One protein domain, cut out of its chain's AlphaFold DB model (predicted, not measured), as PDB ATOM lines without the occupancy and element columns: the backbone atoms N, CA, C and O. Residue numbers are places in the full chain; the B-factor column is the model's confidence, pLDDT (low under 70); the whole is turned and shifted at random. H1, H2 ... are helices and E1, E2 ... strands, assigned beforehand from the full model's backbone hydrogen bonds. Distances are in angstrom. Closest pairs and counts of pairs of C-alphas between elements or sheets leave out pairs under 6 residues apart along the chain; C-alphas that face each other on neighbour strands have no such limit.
ATOM      1  N   ALA A  10      -1.541 -14.058 -12.966       44.47
ATOM      2  CA  ALA A  10      -2.804 -13.488 -13.420       44.47
ATOM      3  C   ALA A  10      -3.654 -14.581 -14.074       44.47
ATOM      4  O   ALA A  10      -3.117 -15.460 -14.750       44.47
ATOM      5  N   PHE A  11      -4.971 -14.497 -13.897       39.44
ATOM      6  CA  PHE A  11      -5.940 -15.321 -14.614       39.44
ATOM      7  C   PHE A  11      -6.585 -14.476 -15.711       39.44
ATOM      8  O   PHE A  11      -7.098 -13.392 -15.432       39.44
ATOM      9  N   THR A  12      -6.571 -14.959 -16.952       48.28
ATOM     10  CA  THR A  12      -7.320 -14.324 -18.049       48.28
ATOM     11  C   THR A  12      -8.203 -15.356 -18.741       48.28
ATOM     12  O   THR A  12      -7.767 -16.497 -18.903       48.28
ATOM     13  N   PRO A  13      -9.413 -14.990 -19.187       43.59
ATOM     14  CA  PRO A  13     -10.270 -15.898 -19.941       43.59
ATOM     15  C   PRO A  13      -9.606 -16.343 -21.255       43.59
ATOM     16  O   PRO A  13      -8.855 -15.588 -21.881       43.59
ATOM     17  N   ALA A  14      -9.846 -17.593 -21.646       44.59
ATOM     18  CA  ALA A  14      -9.128 -18.245 -22.733       44.59
ATOM     19  C   ALA A  14      -9.596 -17.889 -24.159       44.59
ATOM     20  O   ALA A  14     -10.786 -17.783 -24.431       44.59
ATOM     21  N   VAL A  15      -8.645 -17.788 -25.100       46.75
ATOM     22  CA  VAL A  15      -8.833 -18.074 -26.538       46.75
ATOM     23  C   VAL A  15      -7.972 -19.276 -26.918       46.75
ATOM     24  O   VAL A  15      -6.776 -19.275 -26.647       46.75
ATOM     25  N   ALA A  16      -8.536 -20.268 -27.599       37.75
ATOM     26  CA  ALA A  16      -7.807 -21.461 -28.016       37.75
ATOM     27  C   ALA A  16      -6.485 -21.151 -28.753       37.75
ATOM     28  O   ALA A  16      -6.475 -20.508 -29.807       37.75
ATOM     29  N   SER A  17      -5.363 -21.669 -28.242       37.25
ATOM     30  CA  SER A  17      -4.081 -21.688 -28.950       37.25
ATOM     31  C   SER A  17      -3.910 -22.997 -29.727       37.25
ATOM     32  O   SER A  17      -3.862 -24.066 -29.128       37.25
ATOM     33  N   GLY A  18      -3.738 -22.908 -31.048       37.41
ATOM     34  CA  GLY A  18      -3.029 -23.929 -31.829       37.41
ATOM     35  C   GLY A  18      -3.773 -25.230 -32.157       37.41
ATOM     36  O   GLY A  18      -3.503 -26.270 -31.576       37.41
ATOM     37  N   ILE A  19      -4.566 -25.210 -33.230       35.75
ATOM     38  CA  ILE A  19      -4.545 -26.294 -34.229       35.75
ATOM     39  C   ILE A  19      -4.313 -25.594 -35.570       35.75
ATOM     40  O   ILE A  19      -5.141 -24.779 -35.997       35.75
ATOM     41  N   GLN A  20      -3.129 -25.787 -36.161       42.16
ATOM     42  CA  GLN A  20      -2.733 -25.070 -37.376       42.16
ATOM     43  C   GLN A  20      -3.387 -25.615 -38.649       42.16
ATOM     44  O   GLN A  20      -3.597 -24.812 -39.543       42.16
ATOM     45  N   ASP A  21      -3.863 -26.863 -38.683       40.75
ATOM     46  CA  ASP A  21      -4.516 -27.424 -39.872       40.75
ATOM     47  C   ASP A  21      -5.723 -28.279 -39.503       40.75
ATOM     48  O   ASP A  21      -5.619 -29.471 -39.221       40.75
ATOM     49  N   SER A  22      -6.908 -27.678 -39.513       42.06
ATOM     50  CA  SER A  22      -8.139 -28.449 -39.447       42.06
ATOM     51  C   SER A  22      -9.117 -27.998 -40.524       42.06
ATOM     52  O   SER A  22      -9.406 -26.814 -40.686       42.06
ATOM     53  N   TYR A  23      -9.645 -28.972 -41.265       39.50
ATOM     54  CA  TYR A  23     -10.624 -28.791 -42.344       39.50
ATOM     55  C   TYR A  23     -11.827 -27.915 -41.928       39.50
ATOM     56  O   TYR A  23     -12.353 -27.130 -42.717       39.50
ATOM     57  N   TRP A  24     -12.217 -27.967 -40.651       39.16
ATOM     58  CA  TRP A  24     -13.299 -27.152 -40.100       39.16
ATOM     59  C   TRP A  24     -12.929 -25.672 -39.906       39.16
ATOM     60  O   TRP A  24     -13.811 -24.817 -39.985       39.16
ATOM     61  N   LYS A  25     -11.641 -25.337 -39.728       42.53
ATOM     62  CA  LYS A  25     -11.152 -23.952 -39.624       42.53
ATOM     63  C   LYS A  25     -11.333 -23.214 -40.946       42.53
ATOM     64  O   LYS A  25     -11.756 -22.067 -40.933       42.53
ATOM     65  N   GLN A  26     -11.103 -23.890 -42.075       44.00
ATOM     66  CA  GLN A  26     -11.301 -23.330 -43.416       44.00
ATOM     67  C   GLN A  26     -12.784 -23.064 -43.712       44.00
ATOM     68  O   GLN A  26     -13.116 -22.025 -44.270       44.00
ATOM     69  N   ALA A  27     -13.683 -23.965 -43.310       46.12
ATOM     70  CA  ALA A  27     -15.125 -23.822 -43.536       46.12
ATOM     71  C   ALA A  27     -15.759 -22.726 -42.658       46.12
ATOM     72  O   ALA A  27     -16.531 -21.901 -43.156       46.12
ATOM     73  N   LEU A  28     -15.391 -22.674 -41.373       43.22
ATOM     74  CA  LEU A  28     -15.835 -21.627 -40.448       43.22
ATOM     75  C   LEU A  28     -15.288 -20.257 -40.872       43.22
ATOM     76  O   LEU A  28     -16.014 -19.269 -40.879       43.22
ATOM     77  N   TYR A  29     -14.028 -20.218 -41.307       45.25
ATOM     78  CA  TYR A  29     -13.387 -19.029 -41.852       45.25
ATOM     79  C   TYR A  29     -14.001 -18.572 -43.174       45.25
ATOM     80  O   TYR A  29     -14.238 -17.386 -43.337       45.25
ATOM     81  N   ASN A  30     -14.313 -19.479 -44.099       48.38
ATOM     82  CA  ASN A  30     -14.974 -19.116 -45.351       48.38
ATOM     83  C   ASN A  30     -16.382 -18.564 -45.097       48.38
ATOM     84  O   ASN A  30     -16.773 -17.623 -45.778       48.38
ATOM     85  N   SER A  31     -17.107 -19.085 -44.099       48.00
ATOM     86  CA  SER A  31     -18.385 -18.503 -43.659       48.00
ATOM     87  C   SER A  31     -18.195 -17.153 -42.968       48.00
ATOM     88  O   SER A  31     -18.928 -16.211 -43.229       48.00
ATOM     89  N   PHE A  32     -17.187 -17.014 -42.110       46.09
ATOM     90  CA  PHE A  32     -16.918 -15.755 -41.425       46.09
ATOM     91  C   PHE A  32     -16.453 -14.666 -42.399       46.09
ATOM     92  O   PHE A  32     -16.976 -13.562 -42.363       46.09
ATOM     93  N   VAL A  33     -15.529 -14.967 -43.312       47.59
ATOM     94  CA  VAL A  33     -15.047 -14.058 -44.364       47.59
ATOM     95  C   VAL A  33     -16.145 -13.755 -45.380       47.59
ATOM     96  O   VAL A  33     -16.229 -12.619 -45.835       47.59
ATOM     97  N   SER A  34     -17.025 -14.706 -45.715       49.09
ATOM     98  CA  SER A  34     -18.157 -14.414 -46.605       49.09
ATOM     99  C   SER A  34     -19.182 -13.485 -45.953       49.09
ATOM    100  O   SER A  34     -19.709 -12.599 -46.623       49.09
ATOM    101  N   ILE A  35     -19.418 -13.634 -44.645       47.88
ATOM    102  CA  ILE A  35     -20.371 -12.817 -43.883       47.88
ATOM    103  C   ILE A  35     -19.781 -11.441 -43.532       47.88
ATOM    104  O   ILE A  35     -20.471 -10.431 -43.629       47.88
ATOM    105  N   THR A  36     -18.508 -11.378 -43.140       45.56
ATOM    106  CA  THR A  36     -17.867 -10.155 -42.614       45.56
ATOM    107  C   THR A  36     -16.996  -9.414 -43.625       45.56
ATOM    108  O   THR A  36     -16.610  -8.276 -43.367       45.56
ATOM    109  N   LYS A  37     -16.680 -10.034 -44.771       52.56
ATOM    110  CA  LYS A  37     -15.738  -9.533 -45.790       52.56
ATOM    111  C   LYS A  37     -14.328  -9.220 -45.256       52.56
ATOM    112  O   LYS A  37     -13.644  -8.367 -45.813       52.56
ATOM    113  N   LEU A  38     -13.878  -9.889 -44.189       50.53
ATOM    114  CA  LEU A  38     -12.534  -9.677 -43.635       50.53
ATOM    115  C   LEU A  38     -11.422 -10.181 -44.577       50.53
ATOM    116  O   LEU A  38     -11.528 -11.269 -45.142       50.53
ATOM    117  N   ASP A  39     -10.329  -9.421 -44.698       53.84
ATOM    118  CA  ASP A  39      -9.164  -9.785 -45.518       53.84
ATOM    119  C   ASP A  39      -8.451 -11.035 -44.968       53.84
ATOM    120  O   ASP A  39      -8.209 -11.173 -43.763       53.84
ATOM    121  N   LYS A  40      -8.074 -11.945 -45.874       52.03
ATOM    122  CA  LYS A  40      -7.426 -13.208 -45.533       52.03
ATOM    123  C   LYS A  40      -6.027 -13.051 -44.935       52.03
ATOM    124  O   LYS A  40      -5.545 -13.944 -44.238       52.03
ATOM    125  N   THR A  41      -5.371 -11.920 -45.172       53.28
ATOM    126  CA  THR A  41      -4.044 -11.605 -44.618       53.28
ATOM    127  C   THR A  41      -4.048 -11.466 -43.088       53.28
ATOM    128  O   THR A  41      -3.068 -11.836 -42.433       53.28
ATOM    129  N   LEU A  42      -5.174 -11.052 -42.492       50.94
ATOM    130  CA  LEU A  42      -5.345 -10.917 -41.038       50.94
ATOM    131  C   LEU A  42      -5.289 -12.275 -40.312       50.94
ATOM    132  O   LEU A  42      -4.876 -12.349 -39.155       50.94
ATOM    133  N   GLN A  43      -5.608 -13.377 -41.000       46.25
ATOM    134  CA  GLN A  43      -5.581 -14.739 -40.453       46.25
ATOM    135  C   GLN A  43      -4.183 -15.162 -39.976       46.25
ATOM    136  O   GLN A  43      -4.035 -15.727 -38.890       46.25
ATOM    137  N   LYS A  44      -3.144 -14.870 -40.768       48.41
ATOM    138  CA  LYS A  44      -1.753 -15.203 -40.423       48.41
ATOM    139  C   LYS A  44      -1.276 -14.402 -39.208       48.41
ATOM    140  O   LYS A  44      -0.499 -14.909 -38.408       48.41
ATOM    141  N   TYR A  45      -1.780 -13.179 -39.060       46.34
ATOM    142  CA  TYR A  45      -1.412 -12.278 -37.973       46.34
ATOM    143  C   TYR A  45      -2.095 -12.636 -36.645       46.34
ATOM    144  O   TYR A  45      -1.460 -12.575 -35.594       46.34
ATOM    145  N   TYR A  46      -3.364 -13.054 -36.679       45.88
ATOM    146  CA  TYR A  46      -4.133 -13.322 -35.463       45.88
ATOM    147  C   TYR A  46      -3.952 -14.734 -34.891       45.88
ATOM    148  O   TYR A  46      -3.971 -14.899 -33.674       45.88
ATOM    149  N   PHE A  47      -3.743 -15.759 -35.720       47.34
ATOM    150  CA  PHE A  47      -3.775 -17.153 -35.246       47.34
ATOM    151  C   PHE A  47      -2.404 -17.830 -35.116       47.34
ATOM    152  O   PHE A  47      -2.344 -18.960 -34.634       47.34
ATOM    153  N   ALA A  48      -1.315 -17.180 -35.536       45.47
ATOM    154  CA  ALA A  48       0.030 -17.762 -35.487       45.47
ATOM    155  C   ALA A  48       0.844 -17.356 -34.246       45.47
ATOM    156  O   ALA A  48       1.874 -17.967 -33.982       45.47
ATOM    157  N   ASN A  49       0.409 -16.344 -33.486       48.50
ATOM    158  CA  ASN A  49       1.196 -15.797 -32.385       48.50
ATOM    159  C   ASN A  49       0.427 -15.858 -31.044       48.50
ATOM    160  O   ASN A  49      -0.549 -15.121 -30.880       48.50
ATOM    161  N   PRO A  50       0.864 -16.674 -30.060       46.84
ATOM    162  CA  PRO A  50       0.269 -16.761 -28.716       46.84
ATOM    163  C   PRO A  50       0.213 -15.419 -27.978       46.84
ATOM    164  O   PRO A  50      -0.583 -15.216 -27.070       46.84
ATOM    165  N   SER A  51       1.041 -14.463 -28.381       48.62
ATOM    166  CA  SER A  51       1.039 -13.125 -27.808       48.62
ATOM    167  C   SER A  51      -0.046 -12.189 -28.354       48.62
ATOM    168  O   SER A  51      -0.404 -11.196 -27.717       48.62
ATOM    169  N   ALA A  52      -0.625 -12.515 -29.511       52.88
ATOM    170  CA  ALA A  52      -1.807 -11.834 -30.029       52.88
ATOM    171  C   ALA A  52      -3.083 -12.282 -29.295       52.88
ATOM    172  O   ALA A  52      -4.101 -11.604 -29.365       52.88
ATOM    173  N   LEU A  53      -3.020 -13.376 -28.534       53.38
ATOM    174  CA  LEU A  53      -4.153 -14.078 -27.934       53.38
ATOM    175  C   LEU A  53      -4.996 -13.203 -26.986       53.38
ATOM    176  O   LEU A  53      -6.220 -13.220 -27.077       53.38
ATOM    177  N   LEU A  54      -4.360 -12.340 -26.186       54.34
ATOM    178  CA  LEU A  54      -5.033 -11.346 -25.331       54.34
ATOM    179  C   LEU A  54      -5.744 -10.245 -26.135       54.34
ATOM    180  O   LEU A  54      -6.900  -9.921 -25.865       54.34
ATOM    181  N   ARG A  55      -5.084  -9.692 -27.163       57.25
ATOM    182  CA  ARG A  55      -5.708  -8.723 -28.087       57.25
ATOM    183  C   ARG A  55      -6.852  -9.362 -28.877       57.25
ATOM    184  O   ARG A  55      -7.852  -8.707 -29.175       57.25
ATOM    185  N   ASN A  56      -6.732 -10.651 -29.155       66.12
ATOM    186  CA  ASN A  56      -7.711 -11.409 -29.913       66.12
ATOM    187  C   ASN A  56      -8.892 -11.823 -29.052       66.12
ATOM    188  O   ASN A  56      -9.993 -11.872 -29.579       66.12
ATOM    189  N   PHE A  57      -8.718 -12.021 -27.742       71.19
ATOM    190  CA  PHE A  57      -9.824 -12.346 -26.841       71.19
ATOM    191  C   PHE A  57     -10.940 -11.306 -26.912       71.19
ATOM    192  O   PHE A  57     -12.107 -11.660 -27.063       71.19
ATOM    193  N   ALA A  58     -10.600 -10.018 -26.878       73.00
ATOM    194  CA  ALA A  58     -11.594  -8.950 -26.956       73.00
ATOM    195  C   ALA A  58     -12.366  -8.950 -28.290       73.00
ATOM    196  O   ALA A  58     -13.543  -8.609 -28.322       73.00
ATOM    197  N   THR A  59     -11.722  -9.341 -29.391       76.44
ATOM    198  CA  THR A  59     -12.367  -9.382 -30.712       76.44
ATOM    199  C   THR A  59     -13.178 -10.665 -30.885       76.44
ATOM    200  O   THR A  59     -14.349 -10.610 -31.251       76.44
ATOM    201  N   SER A  60     -12.588 -11.812 -30.547       77.56
ATOM    202  CA  SER A  60     -13.227 -13.128 -30.570       77.56
ATOM    203  C   SER A  60     -14.457 -13.179 -29.667       77.56
ATOM    204  O   SER A  60     -15.499 -13.649 -30.103       77.56
ATOM    205  N   SER A  61     -14.384 -12.623 -28.454       83.31
ATOM    206  CA  SER A  61     -15.527 -12.594 -27.531       83.31
ATOM    207  C   SER A  61     -16.687 -11.749 -28.062       83.31
ATOM    208  O   SER A  61     -17.841 -12.145 -27.922       83.31
ATOM    209  N   ARG A  62     -16.414 -10.625 -28.740       83.25
ATOM    210  CA  ARG A  62     -17.454  -9.811 -29.403       83.25
ATOM    211  C   ARG A  62     -18.114 -10.555 -30.561       83.25
ATOM    212  O   ARG A  62     -19.333 -10.472 -30.721       83.25
ATOM    213  N   ILE A  63     -17.321 -11.275 -31.356       82.38
ATOM    214  CA  ILE A  63     -17.825 -12.109 -32.453       82.38
ATOM    215  C   ILE A  63     -18.715 -13.219 -31.896       82.38
ATOM    216  O   ILE A  63     -19.859 -13.351 -32.327       82.38
ATOM    217  N   ASP A  64     -18.226 -13.960 -30.903       84.94
ATOM    218  CA  ASP A  64     -18.963 -15.070 -30.307       84.94
ATOM    219  C   ASP A  64     -20.248 -14.585 -29.635       84.94
ATOM    220  O   ASP A  64     -21.303 -15.172 -29.848       84.94
ATOM    221  N   CYS A  65     -20.203 -13.461 -28.916       89.81
ATOM    222  CA  CYS A  65     -21.386 -12.837 -28.324       89.81
ATOM    223  C   CYS A  65     -22.438 -12.483 -29.388       89.81
ATOM    224  O   CYS A  65     -23.614 -12.824 -29.243       89.81
ATOM    225  N   THR A  66     -22.014 -11.861 -30.492       87.25
ATOM    226  CA  THR A  66     -22.912 -11.507 -31.602       87.25
ATOM    227  C   THR A  66     -23.529 -12.759 -32.227       87.25
ATOM    228  O   THR A  66     -24.734 -12.809 -32.469       87.25
ATOM    229  N   MET A  67     -22.727 -13.801 -32.446       88.06
ATOM    230  CA  MET A  67     -23.197 -15.064 -33.014       88.06
ATOM    231  C   MET A  67     -24.154 -15.806 -32.084       88.06
ATOM    232  O   MET A  67     -25.178 -16.306 -32.543       88.06
ATOM    233  N   MET A  68     -23.874 -15.841 -30.781       91.94
ATOM    234  CA  MET A  68     -24.784 -16.416 -29.790       91.94
ATOM    235  C   MET A  68     -26.122 -15.685 -29.761       91.94
ATOM    236  O   MET A  68     -27.165 -16.334 -29.705       91.94
ATOM    237  N   LEU A  69     -26.106 -14.351 -29.848       91.38
ATOM    238  CA  LEU A  69     -27.322 -13.549 -29.912       91.38
ATOM    239  C   LEU A  69     -28.156 -13.909 -31.151       91.38
ATOM    240  O   LEU A  69     -29.341 -14.213 -31.026       91.38
ATOM    241  N   LEU A  70     -27.526 -13.931 -32.329       88.69
ATOM    242  CA  LEU A  70     -28.189 -14.254 -33.596       88.69
ATOM    243  C   LEU A  70     -28.766 -15.675 -33.600       88.69
ATOM    244  O   LEU A  70     -29.931 -15.867 -33.946       88.69
ATOM    245  N   LEU A  71     -27.979 -16.666 -33.176       91.06
ATOM    246  CA  LEU A  71     -28.411 -18.065 -33.119       91.06
ATOM    247  C   LEU A  71     -29.493 -18.296 -32.060       91.06
ATOM    248  O   LEU A  71     -30.398 -19.098 -32.276       91.06
ATOM    249  N   GLY A  72     -29.434 -17.588 -30.931       92.81
ATOM    250  CA  GLY A  72     -30.475 -17.639 -29.906       92.81
ATOM    251  C   GLY A  72     -31.798 -17.045 -30.385       92.81
ATOM    252  O   GLY A  72     -32.849 -17.647 -30.168       92.81
ATOM    253  N   MET A  73     -31.756 -15.916 -31.099       92.19
ATOM    254  CA  MET A  73     -32.940 -15.317 -31.724       92.19
ATOM    255  C   MET A  73     -33.541 -16.225 -32.807       92.19
ATOM    256  O   MET A  73     -34.754 -16.431 -32.821       92.19
ATOM    257  N   ASP A  74     -32.709 -16.814 -33.669       92.50
ATOM    258  CA  ASP A  74     -33.145 -17.778 -34.690       92.50
ATOM    259  C   ASP A  74     -33.792 -19.022 -34.058       92.50
ATOM    260  O   ASP A  74     -34.905 -19.406 -34.422       92.50
ATOM    261  N   LYS A  75     -33.147 -19.608 -33.040       94.19
ATOM    262  CA  LYS A  75     -33.694 -20.731 -32.265       94.19
ATOM    263  C   LYS A  75     -35.035 -20.371 -31.623       94.19
ATOM    264  O   LYS A  75     -35.962 -21.177 -31.678       94.19
ATOM    265  N   PHE A  76     -35.155 -19.178 -31.040       95.25
ATOM    266  CA  PHE A  76     -36.384 -18.707 -30.402       95.25
ATOM    267  C   PHE A  76     -37.549 -18.574 -31.394       95.25
ATOM    268  O   PHE A  76     -38.636 -19.077 -31.107       95.25
ATOM    269  N   LEU A  77     -37.321 -17.968 -32.564       94.94
ATOM    270  CA  LEU A  77     -38.342 -17.829 -33.609       94.94
ATOM    271  C   LEU A  77     -38.740 -19.188 -34.202       94.94
ATOM    272  O   LEU A  77     -39.924 -19.469 -34.357       94.94
ATOM    273  N   LYS A  78     -37.773 -20.081 -34.456       93.38
ATOM    274  CA  LYS A  78     -38.051 -21.444 -34.950       93.38
ATOM    275  C   LYS A  78     -38.878 -22.280 -33.973       93.38
ATOM    276  O   LYS A  78     -39.688 -23.092 -34.402       93.38
ATOM    277  N   GLN A  79     -38.680 -22.087 -32.669       95.88
ATOM    278  CA  GLN A  79     -39.459 -22.765 -31.630       95.88
ATOM    279  C   GLN A  79     -40.858 -22.160 -31.426       95.88
ATOM    280  O   GLN A  79     -41.687 -22.788 -30.775       95.88
ATOM    281  N   ASN A  80     -41.125 -20.965 -31.962       96.94
ATOM    282  CA  ASN A  80     -42.379 -20.231 -31.777       96.94
ATOM    283  C   ASN A  80     -42.861 -19.639 -33.115       96.94
ATOM    284  O   ASN A  80     -42.736 -18.430 -33.322       96.94
ATOM    285  N   PRO A  81     -43.427 -20.455 -34.025       96.50
ATOM    286  CA  PRO A  81     -43.806 -20.017 -35.374       96.50
ATOM    287  C   PRO A  81     -44.828 -18.871 -35.423       96.50
ATOM    288  O   PRO A  81     -44.952 -18.201 -36.443       96.50
ATOM    289  N   GLN A  82     -45.563 -18.637 -34.332       97.38
ATOM    290  CA  GLN A  82     -46.487 -17.513 -34.183       97.38
ATOM    291  C   GLN A  82     -45.783 -16.150 -34.060       97.38
ATOM    292  O   GLN A  82     -46.430 -15.115 -34.212       97.38
ATOM    293  N   PHE A  83     -44.483 -16.136 -33.757       97.25
ATOM    294  CA  PHE A  83     -43.693 -14.920 -33.621       97.25
ATOM    295  C   PHE A  83     -42.981 -14.567 -34.925       97.25
ATOM    296  O   PHE A  83     -42.422 -15.425 -35.605       97.25
ATOM    297  N   THR A  84     -42.950 -13.275 -35.251       94.88
ATOM    298  CA  THR A  84     -42.298 -12.773 -36.468       94.88
ATOM    299  C   THR A  84     -41.014 -11.996 -36.156       94.88
ATOM    300  O   THR A  84     -40.902 -11.371 -35.094       94.88
ATOM    301  N   PRO A  85     -40.040 -11.950 -37.087       92.94
ATOM    302  CA  PRO A  85     -38.856 -11.100 -36.947       92.94
ATOM    303  C   PRO A  85     -39.186  -9.618 -36.704       92.94
ATOM    304  O   PRO A  85     -38.449  -8.925 -36.008       92.94
ATOM    305  N   GLN A  86     -40.310  -9.123 -37.234       94.75
ATOM    306  CA  GLN A  86     -40.762  -7.742 -37.050       94.75
ATOM    307  C   GLN A  86     -41.177  -7.462 -35.599       94.75
ATOM    308  O   GLN A  86     -40.836  -6.404 -35.071       94.75
ATOM    309  N   GLN A  87     -41.856  -8.405 -34.937       94.62
ATOM    310  CA  GLN A  87     -42.202  -8.292 -33.512       94.62
ATOM    311  C   GLN A  87     -40.944  -8.290 -32.634       94.62
ATOM    312  O   GLN A  87     -40.837  -7.511 -31.685       94.62
ATOM    313  N   LEU A  88     -39.949  -9.113 -32.989       89.44
ATOM    314  CA  LEU A  88     -38.643  -9.121 -32.328       89.44
ATOM    315  C   LEU A  88     -37.916  -7.774 -32.500       89.44
ATOM    316  O   LEU A  88     -37.432  -7.210 -31.519       89.44
ATOM    317  N   ALA A  89     -37.894  -7.219 -33.717       91.25
ATOM    318  CA  ALA A  89     -37.268  -5.928 -34.023       91.25
ATOM    319  C   ALA A  89     -37.939  -4.747 -33.296       91.25
ATOM    320  O   ALA A  89     -37.255  -3.832 -32.836       91.25
ATOM    321  N   LYS A  90     -39.268  -4.793 -33.130       95.94
ATOM    322  CA  LYS A  90     -40.047  -3.822 -32.342       95.94
ATOM    323  C   LYS A  90     -39.951  -4.032 -30.825       95.94
ATOM    324  O   LYS A  90     -40.537  -3.260 -30.074       95.94
ATOM    325  N   ARG A  91     -39.193  -5.040 -30.367       92.88
ATOM    326  CA  ARG A  91     -39.021  -5.428 -28.953       92.88
ATOM    327  C   ARG A  91     -40.306  -5.894 -28.256       92.88
ATOM    328  O   ARG A  91     -40.339  -5.970 -27.032       92.88
ATOM    329  N   GLU A  92     -41.334  -6.279 -29.011       97.44
ATOM    330  CA  GLU A  92     -42.607  -6.778 -28.465       97.44
ATOM    331  C   GLU A  92     -42.436  -8.138 -27.759       97.44
ATOM    332  O   GLU A  92     -43.207  -8.492 -26.873       97.44
ATOM    333  N   LEU A  93     -41.384  -8.887 -28.111       96.62
ATOM    334  CA  LEU A  93     -41.107 -10.227 -27.584       96.62
ATOM    335  C   LEU A  93     -40.158 -10.247 -26.374       96.62
ATOM    336  O   LEU A  93     -39.781 -11.327 -25.919       96.62
ATOM    337  N   LEU A  94     -39.765  -9.084 -25.836       94.50
ATOM    338  CA  LEU A  94     -38.814  -8.992 -24.720       94.50
ATOM    339  C   LEU A  94     -39.199  -9.849 -23.492       94.50
ATOM    340  O   LEU A  94     -38.310 -10.523 -22.976       94.50
ATOM    341  N   PRO A  95     -40.476  -9.922 -23.054       96.69
ATOM    342  CA  PRO A  95     -40.867 -10.755 -21.908       96.69
ATOM    343  C   PRO A  95     -40.610 -12.257 -22.097       96.69
ATOM    344  O   PRO A  95     -40.546 -13.002 -21.122       96.69
ATOM    345  N   TYR A  96     -40.466 -12.714 -23.344       95.50
ATOM    346  CA  TYR A  96     -40.268 -14.122 -23.694       95.50
ATOM    347  C   TYR A  96     -38.791 -14.487 -23.921       95.50
ATOM    348  O   TYR A  96     -38.457 -15.672 -24.026       95.50
ATOM    349  N   LEU A  97     -37.903 -13.488 -23.991       91.88
ATOM    350  CA  LEU A  97     -36.464 -13.657 -24.191       91.88
ATOM    351  C   LEU A  97     -35.747 -13.768 -22.841       91.88
ATOM    352  O   LEU A  97     -35.268 -12.782 -22.289       91.88
ATOM    353  N   ASN A  98     -35.644 -14.989 -22.321       91.19
ATOM    354  CA  ASN A  98     -34.790 -15.305 -21.175       91.19
ATOM    355  C   ASN A  98     -33.461 -15.939 -21.625       91.19
ATOM    356  O   ASN A  98     -33.342 -16.461 -22.738       91.19
ATOM    357  N   TYR A  99     -32.449 -15.916 -20.750       90.25
ATOM    358  CA  TYR A  99     -31.116 -16.457 -21.058       90.25
ATOM    359  C   TYR A  99     -31.154 -17.949 -21.425       90.25
ATOM    360  O   TYR A  99     -30.332 -18.414 -22.212       90.25
ATOM    361  N   THR A 100     -32.149 -18.699 -20.933       92.88
ATOM    362  CA  THR A 100     -32.286 -20.129 -21.232       92.88
ATOM    363  C   THR A 100     -32.524 -20.405 -22.720       92.88
ATOM    364  O   THR A 100     -32.151 -21.472 -23.206       92.88
ATOM    365  N   ARG A 101     -33.042 -19.434 -23.493       92.31
ATOM    366  CA  ARG A 101     -33.128 -19.536 -24.967       92.31
ATOM    367  C   ARG A 101     -31.764 -19.542 -25.653       92.31
ATOM    368  O   ARG A 101     -31.638 -20.097 -26.743       92.31
ATOM    369  N   PHE A 102     -30.755 -18.980 -24.999       94.00
ATOM    370  CA  PHE A 102     -29.379 -18.897 -25.483       94.00
ATOM    371  C   PHE A 102     -28.512 -20.069 -24.995       94.00
ATOM    372  O   PHE A 102     -27.338 -20.153 -25.348       94.00
ATOM    373  N   LEU A 103     -29.081 -21.010 -24.231       93.62
ATOM    374  CA  LEU A 103     -28.406 -22.251 -23.853       93.62
ATOM    375  C   LEU A 103     -28.393 -23.250 -25.010       93.62
ATOM    376  O   LEU A 103     -29.332 -23.322 -25.813       93.62
ATOM    377  N   ASN A 104     -27.352 -24.086 -25.053       92.19
ATOM    378  CA  ASN A 104     -27.235 -25.224 -25.970       92.19
ATOM    379  C   ASN A 104     -27.465 -24.833 -27.440       92.19
ATOM    380  O   ASN A 104     -28.298 -25.419 -28.135       92.19
ATOM    381  N   LEU A 105     -26.756 -23.801 -27.907       93.31
ATOM    382  CA  LEU A 105     -26.777 -23.382 -29.315       93.31
ATOM    383  C   LEU A 105     -25.917 -24.289 -30.208       93.31
ATOM    384  O   LEU A 105     -25.961 -24.157 -31.426       93.31
ATOM    385  N   ASN A 106     -25.120 -25.189 -29.611       91.19
ATOM    386  CA  ASN A 106     -24.117 -26.020 -30.294       91.19
ATOM    387  C   ASN A 106     -23.166 -25.194 -31.189       91.19
ATOM    388  O   ASN A 106     -22.621 -25.676 -32.183       91.19
ATOM    389  N   TYR A 107     -22.996 -23.917 -30.843       88.50
ATOM    390  CA  TYR A 107     -22.180 -22.971 -31.581       88.50
ATOM    391  C   TYR A 107     -20.720 -23.156 -31.190       88.50
ATOM    392  O   TYR A 107     -20.365 -22.964 -30.034       88.50
ATOM    393  N   LYS A 108     -19.863 -23.527 -32.141       83.00
ATOM    394  CA  LYS A 108     -18.415 -23.634 -31.922       83.00
ATOM    395  C   LYS A 108     -17.782 -22.251 -32.064       83.00
ATOM    396  O   LYS A 108     -17.420 -21.853 -33.169       83.00
ATOM    397  N   GLY A 109     -17.728 -21.524 -30.954       76.06
ATOM    398  CA  GLY A 109     -17.157 -20.182 -30.890       76.06
ATOM    399  C   GLY A 109     -15.633 -20.181 -30.944       76.06
ATOM    400  O   GLY A 109     -14.970 -21.206 -30.772       76.06
ATOM    401  N   LEU A 110     -15.077 -19.000 -31.184       79.94
ATOM    402  CA  LEU A 110     -13.642 -18.747 -31.242       79.94
ATOM    403  C   LEU A 110     -12.975 -18.874 -29.864       79.94
ATOM    404  O   LEU A 110     -11.832 -19.323 -29.781       79.94
ATOM    405  N   VAL A 111     -13.671 -18.497 -28.787       78.62
ATOM    406  CA  VAL A 111     -13.151 -18.547 -27.408       78.62
ATOM    407  C   VAL A 111     -13.263 -19.936 -26.771       78.62
ATOM    408  O   VAL A 111     -12.402 -20.310 -25.982       78.62
ATOM    409  N   SER A 112     -14.275 -20.728 -27.138       75.88
ATOM    410  CA  SER A 112     -14.535 -22.059 -26.557       75.88
ATOM    411  C   SER A 112     -13.935 -23.222 -27.353       75.88
ATOM    412  O   SER A 112     -14.122 -24.382 -26.979       75.88
ATOM    413  N   ALA A 113     -13.265 -22.947 -28.478       71.75
ATOM    414  CA  ALA A 113     -12.728 -23.984 -29.352       71.75
ATOM    415  C   ALA A 113     -11.791 -24.948 -28.585       71.75
ATOM    416  O   ALA A 113     -10.992 -24.507 -27.760       71.75
ATOM    417  N   PRO A 114     -11.845 -26.268 -28.856       65.38
ATOM    418  CA  PRO A 114     -12.608 -26.928 -29.922       65.38
ATOM    419  C   PRO A 114     -14.087 -27.211 -29.585       65.38
ATOM    420  O   PRO A 114     -14.827 -27.681 -30.455       65.38
ATOM    421  N   GLY A 115     -14.514 -26.961 -28.345       76.44
ATOM    422  CA  GLY A 115     -15.866 -27.232 -27.860       76.44
ATOM    423  C   GLY A 115     -16.894 -26.159 -28.246       76.44
ATOM    424  O   GLY A 115     -16.532 -25.059 -28.681       76.44
ATOM    425  N   PRO A 116     -18.198 -26.465 -28.115       86.56
ATOM    426  CA  PRO A 116     -19.236 -25.459 -28.268       86.56
ATOM    427  C   PRO A 116     -19.178 -24.440 -27.126       86.56
ATOM    428  O   PRO A 116     -18.783 -24.762 -26.007       86.56
ATOM    429  N   VAL A 117     -19.619 -23.220 -27.409       88.94
ATOM    430  CA  VAL A 117     -19.858 -22.201 -26.401       88.94
ATOM    431  C   VAL A 117     -21.044 -22.639 -25.553       88.94
ATOM    432  O   VAL A 117     -22.145 -22.867 -26.069       88.94
ATOM    433  N   THR A 118     -20.817 -22.736 -24.252       93.38
ATOM    434  CA  THR A 118     -21.836 -23.044 -23.254       93.38
ATOM    435  C   THR A 118     -21.933 -21.900 -22.256       93.38
ATOM    436  O   THR A 118     -20.956 -21.193 -21.998       93.38
ATOM    437  N   LEU A 119     -23.133 -21.702 -21.713       92.81
ATOM    438  CA  LEU A 119     -23.330 -20.834 -20.560       92.81
ATOM    439  C   LEU A 119     -23.600 -21.705 -19.333       92.81
ATOM    440  O   LEU A 119     -24.189 -22.782 -19.466       92.81
ATOM    441  N   ASN A 120     -23.166 -21.249 -18.163       91.19
ATOM    442  CA  ASN A 120     -23.508 -21.868 -16.890       91.19
ATOM    443  C   ASN A 120     -24.972 -21.558 -16.505       91.19
ATOM    444  O   ASN A 120     -25.720 -20.901 -17.236       91.19
ATOM    445  N   GLU A 121     -25.390 -22.036 -15.337       90.50
ATOM    446  CA  GLU A 121     -26.749 -21.829 -14.825       90.50
ATOM    447  C   GLU A 121     -27.079 -20.349 -14.578       90.50
ATOM    448  O   GLU A 121     -28.250 -19.978 -14.601       90.50
ATOM    449  N   GLN A 122     -26.063 -19.504 -14.399       91.25
ATOM    450  CA  GLN A 122     -26.162 -18.062 -14.186       91.25
ATOM    451  C   GLN A 122     -26.188 -17.264 -15.503       91.25
ATOM    452  O   GLN A 122     -26.446 -16.063 -15.489       91.25
ATOM    453  N   GLY A 123     -25.973 -17.923 -16.648       89.25
ATOM    454  CA  GLY A 123     -25.881 -17.272 -17.955       89.25
ATOM    455  C   GLY A 123     -24.490 -16.726 -18.288       89.25
ATOM    456  O   GLY A 123     -24.342 -16.067 -19.318       89.25
ATOM    457  N   ASP A 124     -23.475 -17.023 -17.473       90.56
ATOM    458  CA  ASP A 124     -22.086 -16.674 -17.756       90.56
ATOM    459  C   ASP A 124     -21.456 -17.671 -18.719       90.56
ATOM    460  O   ASP A 124     -21.797 -18.852 -18.751       90.56
ATOM    461  N   LEU A 125     -20.474 -17.199 -19.474       90.25
ATOM    462  CA  LEU A 125     -19.713 -18.017 -20.400       90.25
ATOM    463  C   LEU A 125     -18.858 -19.056 -19.650       90.25
ATOM    464  O   LEU A 125     -17.918 -18.698 -18.943       90.25
ATOM    465  N   ALA A 126     -19.144 -20.343 -19.851       92.50
ATOM    466  CA  ALA A 126     -18.387 -21.443 -19.260       92.50
ATOM    467  C   ALA A 126     -17.148 -21.753 -20.114       92.50
ATOM    468  O   ALA A 126     -17.151 -22.645 -20.963       92.50
ATOM    469  N   ILE A 127     -16.081 -20.980 -19.905       89.44
ATOM    470  CA  ILE A 127     -14.792 -21.136 -20.591       89.44
ATOM    471  C   ILE A 127     -13.655 -21.346 -19.594       89.44
ATOM    472  O   ILE A 127     -13.735 -20.884 -18.458       89.44
ATOM    473  N   PRO A 128     -12.580 -22.030 -20.007       87.75
ATOM    474  CA  PRO A 128     -11.422 -22.198 -19.149       87.75
ATOM    475  C   PRO A 128     -10.667 -20.877 -18.933       87.75
ATOM    476  O   PRO A 128     -10.703 -19.964 -19.765       87.75
ATOM    477  N   TYR A 129      -9.926 -20.799 -17.829       87.50
ATOM    478  CA  TYR A 129      -9.011 -19.702 -17.529       87.50
ATOM    479  C   TYR A 129      -7.588 -20.090 -17.905       87.50
ATOM    480  O   TYR A 129      -7.146 -21.208 -17.639       87.50
ATOM    481  N   TYR A 130      -6.842 -19.150 -18.475       84.62
ATOM    482  CA  TYR A 130      -5.406 -19.295 -18.642       84.62
ATOM    483  C   TYR A 130      -4.648 -18.719 -17.459       84.62
ATOM    484  O   TYR A 130      -4.968 -17.639 -16.960       84.62
ATOM    485  N   ILE A 131      -3.603 -19.442 -17.067       85.12
ATOM    486  CA  ILE A 131      -2.641 -19.032 -16.056       85.12
ATOM    487  C   ILE A 131      -1.427 -18.453 -16.763       85.12
ATOM    488  O   ILE A 131      -0.760 -19.144 -17.543       85.12
ATOM    489  N   LEU A 132      -1.133 -17.192 -16.465       85.44
ATOM    490  CA  LEU A 132       0.015 -16.486 -17.010       85.44
ATOM    491  C   LEU A 132       1.035 -16.222 -15.909       85.44
ATOM    492  O   LEU A 132       0.679 -15.814 -14.802       85.44
ATOM    493  N   CYS A 133       2.306 -16.409 -16.243       81.94
ATOM    494  CA  CYS A 133       3.433 -16.046 -15.399       81.94
ATOM    495  C   CYS A 133       4.290 -15.000 -16.106       81.94
ATOM    496  O   CYS A 133       4.596 -15.127 -17.293       81.94
ATOM    497  N   TYR A 134       4.707 -13.984 -15.353       81.88
ATOM    498  CA  TYR A 134       5.654 -12.983 -15.825       81.88
ATOM    499  C   TYR A 134       7.084 -13.467 -15.568       81.88
ATOM    500  O   TYR A 134       7.494 -13.626 -14.419       81.88
ATOM    501  N   ASN A 135       7.845 -13.703 -16.633       73.44
ATOM    502  CA  ASN A 135       9.252 -14.071 -16.576       73.44
ATOM    503  C   ASN A 135      10.126 -12.854 -16.902       73.44
ATOM    504  O   ASN A 135      10.247 -12.446 -18.055       73.44
ATOM    505  N   TRP A 136      10.758 -12.280 -15.879       69.75
ATOM    506  CA  TRP A 136      11.615 -11.099 -16.022       69.75
ATOM    507  C   TRP A 136      13.083 -11.434 -16.361       69.75
ATOM    508  O   TRP A 136      13.928 -10.547 -16.442       69.75
ATOM    509  N   ASN A 137      13.434 -12.705 -16.580       66.94
ATOM    510  CA  ASN A 137      14.842 -13.106 -16.704       66.94
ATOM    511  C   ASN A 137      15.529 -12.666 -18.012       66.94
ATOM    512  O   ASN A 137      16.752 -12.758 -18.113       66.94
ATOM    513  N   ASN A 138      14.792 -12.147 -19.000       57.25
ATOM    514  CA  ASN A 138      15.368 -11.662 -20.253       57.25
ATOM    515  C   ASN A 138      15.573 -10.143 -20.212       57.25
ATOM    516  O   ASN A 138      14.645  -9.380 -20.437       57.25
ATOM    517  N   GLN A 139      16.814  -9.683 -20.027       57.50
ATOM    518  CA  GLN A 139      17.172  -8.249 -20.019       57.50
ATOM    519  C   GLN A 139      16.934  -7.508 -21.356       57.50
ATOM    520  O   GLN A 139      17.140  -6.301 -21.435       57.50
ATOM    521  N   LYS A 140      16.495  -8.203 -22.411       60.91
ATOM    522  CA  LYS A 140      16.116  -7.613 -23.703       60.91
ATOM    523  C   LYS A 140      14.636  -7.845 -23.996       60.91
ATOM    524  O   LYS A 140      14.282  -8.404 -25.031       60.91
ATOM    525  N   VAL A 141      13.765  -7.435 -23.081       63.34
ATOM    526  CA  VAL A 141      12.334  -7.350 -23.381       63.34
ATOM    527  C   VAL A 141      12.134  -6.219 -24.386       63.34
ATOM    528  O   VAL A 141      12.304  -5.052 -24.044       63.34
ATOM    529  N   THR A 142      11.776  -6.552 -25.625       63.78
ATOM    530  CA  THR A 142      11.386  -5.533 -26.616       63.78
ATOM    531  C   THR A 142       9.870  -5.337 -26.605       63.78
ATOM    532  O   THR A 142       9.386  -4.229 -26.829       63.78
ATOM    533  N   TYR A 143       9.110  -6.384 -26.259       66.44
ATOM    534  CA  TYR A 143       7.654  -6.345 -26.178       66.44
ATOM    535  C   TYR A 143       7.147  -7.019 -24.897       66.44
ATOM    536  O   TYR A 143       7.697  -8.020 -24.450       66.44
ATOM    537  N   ILE A 144       6.038  -6.518 -24.333       66.44
ATOM    538  CA  ILE A 144       5.355  -7.094 -23.145       66.44
ATOM    539  C   ILE A 144       5.077  -8.597 -23.317       66.44
ATOM    540  O   ILE A 144       5.055  -9.367 -22.362       66.44
ATOM    541  N   THR A 145       4.903  -9.019 -24.562       65.12
ATOM    542  CA  THR A 145       4.642 -10.390 -24.979       65.12
ATOM    543  C   THR A 145       5.793 -11.355 -24.713       65.12
ATOM    544  O   THR A 145       5.549 -12.547 -24.592       65.12
ATOM    545  N   ASP A 146       7.017 -10.842 -24.586       65.56
ATOM    546  CA  ASP A 146       8.215 -11.631 -24.286       65.56
ATOM    547  C   ASP A 146       8.371 -11.876 -22.774       65.56
ATOM    548  O   ASP A 146       9.185 -12.696 -22.356       65.56
ATOM    549  N   ILE A 147       7.591 -11.159 -21.955       72.06
ATOM    550  CA  ILE A 147       7.572 -11.276 -20.490       72.06
ATOM    551  C   ILE A 147       6.512 -12.283 -20.041       72.06
ATOM    552  O   ILE A 147       6.616 -12.837 -18.954       72.06
ATOM    553  N   VAL A 148       5.465 -12.506 -20.837       76.38
ATOM    554  CA  VAL A 148       4.290 -13.276 -20.417       76.38
ATOM    555  C   VAL A 148       4.331 -14.680 -21.003       76.38
ATOM    556  O   VAL A 148       4.171 -14.864 -22.208       76.38
ATOM    557  N   THR A 149       4.458 -15.679 -20.136       77.81
ATOM    558  CA  THR A 149       4.378 -17.091 -20.516       77.81
ATOM    559  C   THR A 149       3.079 -17.692 -19.999       77.81
ATOM    560  O   THR A 149       2.779 -17.617 -18.808       77.81
ATOM    561  N   TYR A 150       2.316 -18.326 -20.887       80.38
ATOM    562  CA  TYR A 150       1.171 -19.149 -20.506       80.38
ATOM    563  C   TYR A 150       1.674 -20.483 -19.960       80.38
ATOM    564  O   TYR A 150       2.375 -21.211 -20.661       80.38
ATOM    565  N   VAL A 151       1.328 -20.798 -18.714       85.75
ATOM    566  CA  VAL A 151       1.847 -21.992 -18.027       85.75
ATOM    567  C   VAL A 151       0.783 -23.078 -17.933       85.75
ATOM    568  O   VAL A 151       1.096 -24.262 -18.040       85.75
ATOM    569  N   GLY A 152      -0.488 -22.701 -17.808       87.31
ATOM    570  CA  GLY A 152      -1.564 -23.675 -17.706       87.31
ATOM    571  C   GLY A 152      -2.932 -23.142 -18.085       87.31
ATOM    572  O   GLY A 152      -3.116 -21.955 -18.360       87.31
ATOM    573  N   ILE A 153      -3.884 -24.064 -18.094       88.06
ATOM    574  CA  ILE A 153      -5.291 -23.854 -18.395       88.06
ATOM    575  C   ILE A 153      -6.143 -24.610 -17.370       88.06
ATOM    576  O   ILE A 153      -5.850 -25.765 -17.036       88.06
ATOM    577  N   THR A 154      -7.188 -23.962 -16.865       90.38
ATOM    578  CA  THR A 154      -8.169 -24.616 -15.995       90.38
ATOM    579  C   THR A 154      -9.193 -25.403 -16.809       90.38
ATOM    580  O   THR A 154      -9.320 -25.236 -18.020       90.38
ATOM    581  N   THR A 155      -9.993 -26.233 -16.157       90.69
ATOM    582  CA  THR A 155     -11.285 -26.660 -16.710       90.69
ATOM    583  C   THR A 155     -12.248 -25.460 -16.802       90.69
ATOM    584  O   THR A 155     -12.047 -24.462 -16.099       90.69
ATOM    585  N   PRO A 156     -13.313 -25.519 -17.628       87.62
ATOM    586  CA  PRO A 156     -14.350 -24.477 -17.661       87.62
ATOM    587  C   PRO A 156     -15.049 -24.243 -16.312       87.62
ATOM    588  O   PRO A 156     -15.551 -23.157 -16.048       87.62
ATOM    589  N   THR A 157     -15.069 -25.266 -15.459       88.75
ATOM    590  CA  THR A 157     -15.599 -25.260 -14.089       88.75
ATOM    591  C   THR A 157     -14.597 -24.756 -13.047       88.75
ATOM    592  O   THR A 157     -14.992 -24.467 -11.923       88.75
ATOM    593  N   GLY A 158     -13.311 -24.634 -13.396       88.00
ATOM    594  CA  GLY A 158     -12.249 -24.174 -12.493       88.00
ATOM    595  C   GLY A 158     -11.768 -25.206 -11.462       88.00
ATOM    596  O   GLY A 158     -10.941 -24.873 -10.621       88.00
ATOM    597  N   ASP A 159     -12.256 -26.445 -11.520       92.81
ATOM    598  CA  ASP A 159     -11.925 -27.544 -10.599       92.81
ATOM    599  C   ASP A 159     -10.653 -28.320 -10.977       92.81
ATOM    600  O   ASP A 159     -10.061 -28.999 -10.138       92.81
ATOM    601  N   GLY A 160     -10.206 -28.216 -12.229       91.38
ATOM    602  CA  GLY A 160      -8.998 -28.865 -12.724       91.38
ATOM    603  C   GLY A 160      -7.998 -27.855 -13.265       91.38
ATOM    604  O   GLY A 160      -8.383 -26.841 -13.844       91.38
ATOM    605  N   LEU A 161      -6.710 -28.162 -13.124       89.69
ATOM    606  CA  LEU A 161      -5.609 -27.410 -13.718       89.69
ATOM    607  C   LEU A 161      -4.730 -28.351 -14.543       89.69
ATOM    608  O   LEU A 161      -4.292 -29.392 -14.061       89.69
ATOM    609  N   SER A 162      -4.443 -27.954 -15.779       88.44
ATOM    610  CA  SER A 162      -3.511 -28.645 -16.668       88.44
ATOM    611  C   SER A 162      -2.425 -27.684 -17.139       88.44
ATOM    612  O   SER A 162      -2.694 -26.517 -17.423       88.44
ATOM    613  N   PHE A 163      -1.182 -28.157 -17.194       85.50
ATOM    614  CA  PHE A 163      -0.045 -27.355 -17.637       85.50
ATOM    615  C   PHE A 163       0.218 -27.577 -19.124       85.50
ATOM    616  O   PHE A 163       0.166 -28.708 -19.613       85.50
ATOM    617  N   PHE A 164       0.541 -26.508 -19.848       82.69
ATOM    618  CA  PHE A 164       0.936 -26.628 -21.248       82.69
ATOM    619  C   PHE A 164       2.258 -27.387 -21.361       82.69
ATOM    620  O   PHE A 164       3.175 -27.162 -20.574       82.69
TER     621      PHE A 164
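Overview. This is residues 10 to 164 of the 376 residues of the protein "G_PROTEIN_RECEP_F3_4 domain-containing protein" of Rhizoclosmatium globosum (UniProt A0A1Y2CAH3). One long helix, H3, is the beam of a loose, elongated domain: a small antiparallel sheet sits near its first end, H4 and H5 near its far end, and residues 103 to 128 lead back to the sheet. H1 and H2 lie off to one side of H3; residues 21 to 27 stick out. The 155 printed residues, under half in named elements, run E1 H1 H2 H3 H4 H5 E2 E3 E4; the sheet's order is E1, E2, E3, E4, the class mixed. The radius of gyration of the C-alphas is 18.6 A, the spans 65 by 38 by 27 A.

Arrangement. Start at edge strand E1, residues 10 to 13: N 12 is 3.1 A from O 130 of antiparallel E2, residues 129 to 134. E2 and E3, residues 148 to 154, form a hairpin, with N 131 and O 152 2.9 A apart. E3 and E4, residues 161 to 163, form another, with N 153 and O 162 2.8 A apart; E2, E3 and E4 are a meander, each strand the antiparallel neighbour of the one before. H1, residues 23 to 36, is apart from H2, residues 41 to 47. H3, residues 53 to 79, only grazes the sheet with residues 54 to 61. H2 and H3 only just touch, with 3 pairs of C-alphas within 8 A, only at the corner; Tyr 46 and Asn 56 have the closest C-alphas, 6.9 A. H4, residues 85 to 89, is close to H3 but not clearly touching: the C-alphas of Leu 77 and Pro 85 are closest, 7.5 A. H5, residues 99 to 102, touches residues 68 to 76 of H3, closest at C-alphas 102 and 72, 4.7 A. O i to N i+4 pairs are all within hydrogen-bond range in H1 and H4, 2 of 3 in H2 and 20 of 23 in H3; H5 is too short for one.

Along the chain. Find C-alpha 10 at (-2.804, -13.488, -13.420), where E1 begins. H1 spans 20.0 A. From C-alpha 53 at (-4.153, -14.078, -27.934), H3 runs 36.5 A, with a kink of 27 degrees near residue 60. E2 spans 16.2 A and E3 17.4 A; E4 ends at C-alpha 163, (-0.045, -27.355, -17.637).

Size, cuts and confidence. The C-alphas of Gln 82 and Gln 139 are farthest apart, 65.9 A. The printed part has no cut; the links H5 to E2 and E2 to E3 are long. Look for pLDDT under 70 at residues 10 to 56, 114 and 136 to 146.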